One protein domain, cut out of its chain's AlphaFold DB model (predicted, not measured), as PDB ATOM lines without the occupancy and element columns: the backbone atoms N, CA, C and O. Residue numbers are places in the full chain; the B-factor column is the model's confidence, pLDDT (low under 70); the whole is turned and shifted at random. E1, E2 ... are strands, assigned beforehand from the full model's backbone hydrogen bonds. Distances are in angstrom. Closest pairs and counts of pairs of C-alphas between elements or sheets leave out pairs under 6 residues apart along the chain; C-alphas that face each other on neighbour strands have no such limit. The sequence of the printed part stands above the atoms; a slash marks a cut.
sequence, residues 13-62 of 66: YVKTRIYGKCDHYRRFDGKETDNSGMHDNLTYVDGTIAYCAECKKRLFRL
ATOM      1  N   TYR A  13     108.994  69.238  93.010       96.69
ATOM      2  CA  TYR A  13     107.772  68.497  93.302       96.69
ATOM      3  C   TYR A  13     108.059  67.006  93.446       96.69
ATOM      4  O   TYR A  13     109.070  66.483  92.963       96.69
ATOM      5  N   VAL A  14     107.120  66.320  94.083       96.88
ATOM      6  CA  VAL A  14     107.096  64.870  94.246       96.88
ATOM      7  C   VAL A  14     105.870  64.340  93.522       96.88
ATOM      8  O   VAL A  14     104.858  65.027  93.388       96.88
ATOM      9  N   LYS A  15     105.961  63.125  92.989       95.31
ATOM     10  CA  LYS A  15     104.813  62.480  92.354       95.31
ATOM     11  C   LYS A  15     104.021  61.721  93.408       95.31
ATOM     12  O   LYS A  15     104.440  60.633  93.782       95.31
ATOM     13  N   THR A  16     102.888  62.264  93.830       95.75
ATOM     14  CA  THR A  16     101.943  61.574  94.715       95.75
ATOM     15  C   THR A  16     100.906  60.830  93.887       95.75
ATOM     16  O   THR A  16     100.253  61.403  93.011       95.75
ATOM     17  N   ARG A  17     100.750  59.533  94.148       95.81
ATOM     18  CA  ARG A  17      99.648  58.736  93.620       95.81
ATOM     19  C   ARG A  17      98.504  58.780  94.622       95.81
ATOM     20  O   ARG A  17      98.672  58.386  95.769       95.81
ATOM     21  N   ILE A  18      97.341  59.201  94.144       96.81
ATOM     22  CA  ILE A  18      96.105  59.266  94.922       96.81
ATOM     23  C   ILE A  18      95.126  58.262  94.322       96.81
ATOM     24  O   ILE A  18      94.958  58.211  93.102       96.81
ATOM     25  N   TYR A  19      94.502  57.437  95.155       96.25
ATOM     26  CA  TYR A  19      93.455  56.508  94.725       96.25
ATOM     27  C   TYR A  19      92.443  56.272  95.843       96.25
ATOM     28  O   TYR A  19      92.769  56.429  97.010       96.25
ATOM     29  N   GLY A  20      91.216  55.892  95.490       96.25
ATOM     30  CA  GLY A  20      90.127  55.708  96.449       96.25
ATOM     31  C   GLY A  20      88.820  56.295  95.930       96.25
ATOM     32  O   GLY A  20      88.662  56.496  94.723       96.25
ATOM     33  N   LYS A  21      87.884  56.558  96.843       95.94
ATOM     34  CA  LYS A  21      86.606  57.215  96.539       95.94
ATOM     35  C   LYS A  21      86.549  58.556  97.263       95.94
ATOM     36  O   LYS A  21      86.974  58.647  98.405       95.94
ATOM     37  N   CYS A  22      86.045  59.576  96.582       96.50
ATOM     38  CA  CYS A  22      85.776  60.885  97.164       96.50
ATOM     39  C   CYS A  22      84.265  61.017  97.329       96.50
ATOM     40  O   CYS A  22      83.527  60.944  96.340       96.50
ATOM     41  N   ASP A  23      83.819  61.178  98.571       94.44
ATOM     42  CA  ASP A  23      82.409  61.352  98.893       94.44
ATOM     43  C   ASP A  23      82.109  62.849  98.970       94.44
ATOM     44  O   ASP A  23      82.489  63.536  99.915       94.44
ATOM     45  N   HIS A  24      81.455  63.364  97.928       96.00
ATOM     46  CA  HIS A  24      81.097  64.774  97.818       96.00
ATOM     47  C   HIS A  24      79.585  64.963  97.985       96.00
ATOM     48  O   HIS A  24      78.793  64.763  97.055       96.00
ATOM     49  N   TYR A  25      79.178  65.416  99.160       95.62
ATOM     50  CA  TYR A  25      77.795  65.672  99.527       95.62
ATOM     51  C   TYR A  25      77.279  66.972  98.913       95.62
ATOM     52  O   TYR A  25      77.975  67.985  98.816       95.62
ATOM     53  N   ARG A  26      76.013  66.948  98.498       97.06
ATOM     54  CA  ARG A  26      75.267  68.110  98.005       97.06
ATOM     55  C   ARG A  26      73.892  68.101  98.647       97.06
ATOM     56  O   ARG A  26      73.288  67.039  98.789       97.06
ATOM     57  N   ARG A  27      73.380  69.275  99.007       97.06
ATOM     58  CA  ARG A  27      72.008  69.395  99.504       97.06
ATOM     59  C   ARG A  27      71.035  69.586  98.354       97.06
ATOM     60  O   ARG A  27      71.323  70.296  97.394       97.06
ATOM     61  N   PHE A  28      69.849  69.006  98.495       97.25
ATOM     62  CA  PHE A  28      68.761  69.162  97.526       97.25
ATOM     63  C   PHE A  28      68.235  70.598  97.433       97.25
ATOM     64  O   PHE A  28      67.730  70.995  96.389       97.25
ATOM     65  N   ASP A  29      68.372  71.383  98.503       96.75
ATOM     66  CA  ASP A  29      67.974  72.793  98.546       96.75
ATOM     67  C   ASP A  29      69.034  73.747  97.962       96.75
ATOM     68  O   ASP A  29      68.859  74.962  98.023       96.75
ATOM     69  N   GLY A  30      70.134  73.213  97.418       95.75
ATOM     70  CA  GLY A  30      71.211  73.992  96.804       95.75
ATOM     71  C   GLY A  30      72.083  74.774  97.789       95.75
ATOM     72  O   GLY A  30      72.978  75.493  97.352       95.75
ATOM     73  N   LYS A  31      71.853  74.648  99.102       97.06
ATOM     74  CA  LYS A  31      72.699  75.290 100.113       97.06
ATOM     75  C   LYS A  31      74.016  74.541 100.286       97.06
ATOM     76  O   LYS A  31      74.140  73.361  99.950       97.06
ATOM     77  N   GLU A  32      74.982  75.236 100.867       96.06
ATOM     78  CA  GLU A  32      76.264  74.653 101.243       96.06
ATOM     79  C   GLU A  32      76.092  73.531 102.274       96.06
ATOM     80  O   GLU A  32      75.169  73.523 103.098       96.06
ATOM     81  N   THR A  33      76.995  72.559 102.205       97.12
ATOM     82  CA  THR A  33      77.076  71.443 103.143       97.12
ATOM     83  C   THR A  33      78.523  71.129 103.435       97.12
ATOM     84  O   THR A  33      79.401  71.390 102.611       97.12
ATOM     85  N   ASP A  34      78.747  70.547 104.604       96.19
ATOM     86  CA  ASP A  34      80.070  70.119 105.009       96.19
ATOM     87  C   ASP A  34      80.567  68.972 104.115       96.19
ATOM     88  O   ASP A  34      79.848  68.008 103.847       96.19
ATOM     89  N   ASN A  35      81.794  69.131 103.633       96.62
ATOM     90  CA  ASN A  35      82.550  68.174 102.829       96.62
ATOM     91  C   ASN A  35      83.994  68.059 103.346       96.62
ATOM     92  O   ASN A  35      84.885  67.644 102.612       96.62
ATOM     93  N   SER A  36      84.252  68.443 104.599       96.62
ATOM     94  CA  SER A  36      85.586  68.383 105.207       96.62
ATOM     95  C   SER A  36      86.213  66.979 105.155       96.62
ATOM     96  O   SER A  36      87.421  66.874 104.967       96.62
ATOM     97  N   GLY A  37      85.396  65.920 105.210       94.81
ATOM     98  CA  GLY A  37      85.815  64.516 105.079       94.81
ATOM     99  C   GLY A  37      85.899  63.966 103.647       94.81
ATOM    100  O   GLY A  37      85.991  62.755 103.456       94.81
ATOM    101  N   MET A  38      85.858  64.806 102.602       96.00
ATOM    102  CA  MET A  38      85.823  64.337 101.200       96.00
ATOM    103  C   MET A  38      87.011  63.442 100.799       96.00
ATOM    104  O   MET A  38      86.938  62.705  99.814       96.00
ATOM    105  N   HIS A  39      88.118  63.514 101.542       95.75
ATOM    106  CA  HIS A  39      89.337  62.747 101.297       95.75
ATOM    107  C   HIS A  39      89.537  61.571 102.269       95.75
ATOM    108  O   HIS A  39      90.528  60.859 102.126       95.75
ATOM    109  N   ASP A  40      88.612  61.314 103.202       96.19
ATOM    110  CA  ASP A  40      88.761  60.277 104.243       96.19
ATOM    111  C   ASP A  40      88.952  58.868 103.655       96.19
ATOM    112  O   ASP A  40      89.627  58.017 104.231       96.19
ATOM    113  N   ASN A  41      88.392  58.637 102.465       95.31
ATOM    114  CA  ASN A  41      88.464  57.374 101.730       95.31
ATOM    115  C   ASN A  41      89.519  57.385 100.601       95.31
ATOM    116  O   ASN A  41      89.492  56.520  99.713       95.31
ATOM    117  N   LEU A  42      90.438  58.358 100.601       97.19
ATOM    118  CA  LEU A  42      91.556  58.446  99.659       97.19
ATOM    119  C   LEU A  42      92.859  57.948 100.291       97.19
ATOM    120  O   LEU A  42      93.163  58.198 101.451       97.19
ATOM    121  N   THR A  43      93.667  57.257  99.494       96.69
ATOM    122  CA  THR A  43      95.006  56.806  99.872       96.69
ATOM    123  C   THR A  43      96.090  57.646  99.202       96.69
ATOM    124  O   THR A  43      96.142  57.763  97.975       96.69
ATOM    125  N   TYR A  44      96.930  58.202 100.073       95.56
ATOM    126  CA  TYR A  44      98.174  58.953  99.906       95.56
ATOM    127  C   TYR A  44      99.390  58.073  99.603       95.56
ATOM    128  O   TYR A  44      99.875  57.461 100.546       95.56
ATOM    129  N   VAL A  45      99.909  57.973  98.373       94.94
ATOM    130  CA  VAL A  45     101.210  57.306  98.144       94.94
ATOM    131  C   VAL A  45     102.196  58.266  97.501       94.94
ATOM    132  O   VAL A  45     102.192  58.461  96.282       94.94
ATOM    133  N   ASP A  46     103.050  58.859  98.327       93.69
ATOM    134  CA  ASP A  46     104.102  59.757  97.871       93.69
ATOM    135  C   ASP A  46     105.237  59.000  97.179       93.69
ATOM    136  O   ASP A  46     105.663  57.914  97.571       93.69
ATOM    137  N   GLY A  47     105.723  59.576  96.085       92.69
ATOM    138  CA  GLY A  47     106.893  59.074  95.385       92.69
ATOM    139  C   GLY A  47     108.173  59.376  96.159       92.69
ATOM    140  O   GLY A  47     108.308  60.398  96.812       92.69
ATOM    141  N   THR A  48     109.190  58.541  95.992       95.06
ATOM    142  CA  THR A  48     110.474  58.714  96.694       95.06
ATOM    143  C   THR A  48     111.456  59.630  95.963       95.06
ATOM    144  O   THR A  48     112.617  59.716  96.340       95.06
ATOM    145  N   ILE A  49     111.059  60.290  94.872       96.06
ATOM    146  CA  ILE A  49     111.973  61.075  94.028       96.06
ATOM    147  C   ILE A  49     111.449  62.499  93.882       96.06
ATOM    148  O   ILE A  49     110.323  62.698  93.425       96.06
ATOM    149  N   ALA A  50     112.312  63.469  94.182       96.38
ATOM    150  CA  ALA A  50     112.095  64.876  93.890       96.38
ATOM    151  C   ALA A  50     112.455  65.199  92.430       96.38
ATOM    152  O   ALA A  50     113.470  64.742  91.891       96.38
ATOM    153  N   TYR A  51     111.633  66.028  91.794       97.50
ATOM    154  CA  TYR A  51     111.801  66.501  90.422       97.50
ATOM    155  C   TYR A  51     111.794  68.027  90.396       97.50
ATOM    156  O   TYR A  51     111.011  68.652  91.100       97.50
ATOM    157  N   CYS A  52     112.623  68.640  89.554       98.06
ATOM    158  CA  CYS A  52     112.600  70.090  89.352       98.06
ATOM    159  C   CYS A  52     111.231  70.545  88.833       98.06
ATOM    160  O   CYS A  52     110.737  69.977  87.853       98.06
ATOM    161  N   ALA A  53     110.651  71.588  89.432       97.69
ATOM    162  CA  ALA A  53     109.374  72.145  88.991       97.69
ATOM    163  C   ALA A  53     109.444  72.717  87.567       97.69
ATOM    164  O   ALA A  53     108.485  72.563  86.815       97.69
ATOM    165  N   GLU A  54     110.590  73.259  87.155       98.00
ATOM    166  CA  GLU A  54     110.769  73.858  85.829       98.00
ATOM    167  C   GLU A  54     111.205  72.813  84.785       98.00
ATOM    168  O   GLU A  54     110.427  72.368  83.944       98.00
ATOM    169  N   CYS A  55     112.448  72.329  84.878       97.88
ATOM    170  CA  CYS A  55     113.044  71.470  83.847       97.88
ATOM    171  C   CYS A  55     112.668  69.982  83.950       97.88
ATOM    172  O   CYS A  55     113.164  69.171  83.166       97.88
ATOM    173  N   LYS A  56     111.843  69.600  84.937       97.81
ATOM    174  CA  LYS A  56     111.313  68.239  85.172       97.81
ATOM    175  C   LYS A  56     112.357  67.128  85.378       97.81
ATOM    176  O   LYS A  56     111.991  65.958  85.499       97.81
ATOM    177  N   LYS A  57     113.649  67.465  85.458       97.69
ATOM    178  CA  LYS A  57     114.736  66.518  85.749       97.69
ATOM    179  C   LYS A  57     114.636  65.991  87.182       97.69
ATOM    180  O   LYS A  57     114.212  66.714  88.083       97.69
ATOM    181  N   ARG A  58     115.052  64.736  87.379       96.94
ATOM    182  CA  ARG A  58     115.223  64.125  88.708       96.94
ATOM    183  C   ARG A  58     116.303  64.880  89.479       96.94
ATOM    184  O   ARG A  58     117.316  65.237  88.887       96.94
ATOM    185  N   LEU A  59     116.079  65.097  90.770       96.25
ATOM    186  CA  LEU A  59     116.993  65.842  91.631       96.25
ATOM    187  C   LEU A  59     117.674  64.913  92.636       96.25
ATOM    188  O   LEU A  59     118.857  64.621  92.505       96.25
ATOM    189  N   PHE A  60     116.916  64.419  93.607       94.62
ATOM    190  CA  PHE A  60     117.398  63.534  94.664       94.62
ATOM    191  C   PHE A  60     116.266  62.610  95.128       94.62
ATOM    192  O   PHE A  60     115.093  62.831  94.810       94.62
ATOM    193  N   ARG A  61     116.633  61.539  95.833       94.50
ATOM    194  CA  ARG A  61     115.682  60.653  96.507       94.50
ATOM    195  C   ARG A  61     115.340  61.261  97.869       94.50
ATOM    196  O   ARG A  61     116.238  61.739  98.550       94.50
ATOM    197  N   LEU A  62     114.059  61.270  98.216       90.44
ATOM    198  CA  LEU A  62     113.601  61.585  99.563       90.44
ATOM    199  C   LEU A  62     113.895  60.369 100.440       90.44
ATOM    200  O   LEU A  62     113.596  59.242 100.037       90.44
TER     201      LEU A  62
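AT A GLANCE: This is residues 13 to 62 of the 66 residues of an uncharacterized protein of Vagococcus elongatus (UniProt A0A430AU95). A long ribbon of two antiparallel strands, E1 and E2, runs on at one end into a long loop that goes out and folds back, residues 21 to 41, whose residues 27 to 32 stick out. At the ribbon's other end E2 bends, and the short strand E3 pairs beside it. The printed part has 50 residues with three named strands, E1, E2 and E3 in chain order, and no named helix; the antiparallel sheet has the order E1, E2, E3. The class is all strand, though the strands hold 23 of the 50 residues. The whole is extended, with a radius of gyration of the C-alphas of 16.9 A and spans of 50 by 21 by 12 A.

HOW THE PARTS SIT: E1, residues 13 to 20, and E2, residues 42 to 52, are antiparallel neighbours and a hairpin, at 162 degrees between their directions. The C-alphas of Thr 16 and Asp 46 face each other at 4.2 A. N 13 and O 51, 2.8 A, and N 43 and O 19, 2.8 A, are within hydrogen-bond range. E2 bends by 74 degrees at residue 49. E3, residues 58 to 61, is the antiparallel neighbour of E2 at 119 degrees and forms a hairpin with it. The C-alphas of Tyr 51 and Arg 58 face each other at 4.5 A, and N 50 and O 60 are within hydrogen-bond range at 2.9 A. The three strands form a meander, each the antiparallel neighbour of the one before. E1 and E3 are edge strands and are apart.

IN THESE COORDINATES: E1 begins at C-alpha 13, (107.772, 68.497, 93.302), and is 22.0 A long from first to last C-alpha. E2 begins at C-alpha 42, (91.556, 58.446, 99.659), and is 26.2 A long. E3 is 8.5 A long and ends at C-alpha 61, (115.682, 60.653, 96.507).

THE WHOLE: The C-alphas farthest apart are those of Asp 29 and Phe 60, 50.4 A. The link from E1 to E2 is long, and that from E2 to E3 is tight. The printed part has no cut, and no printed residue has a pLDDT under 70.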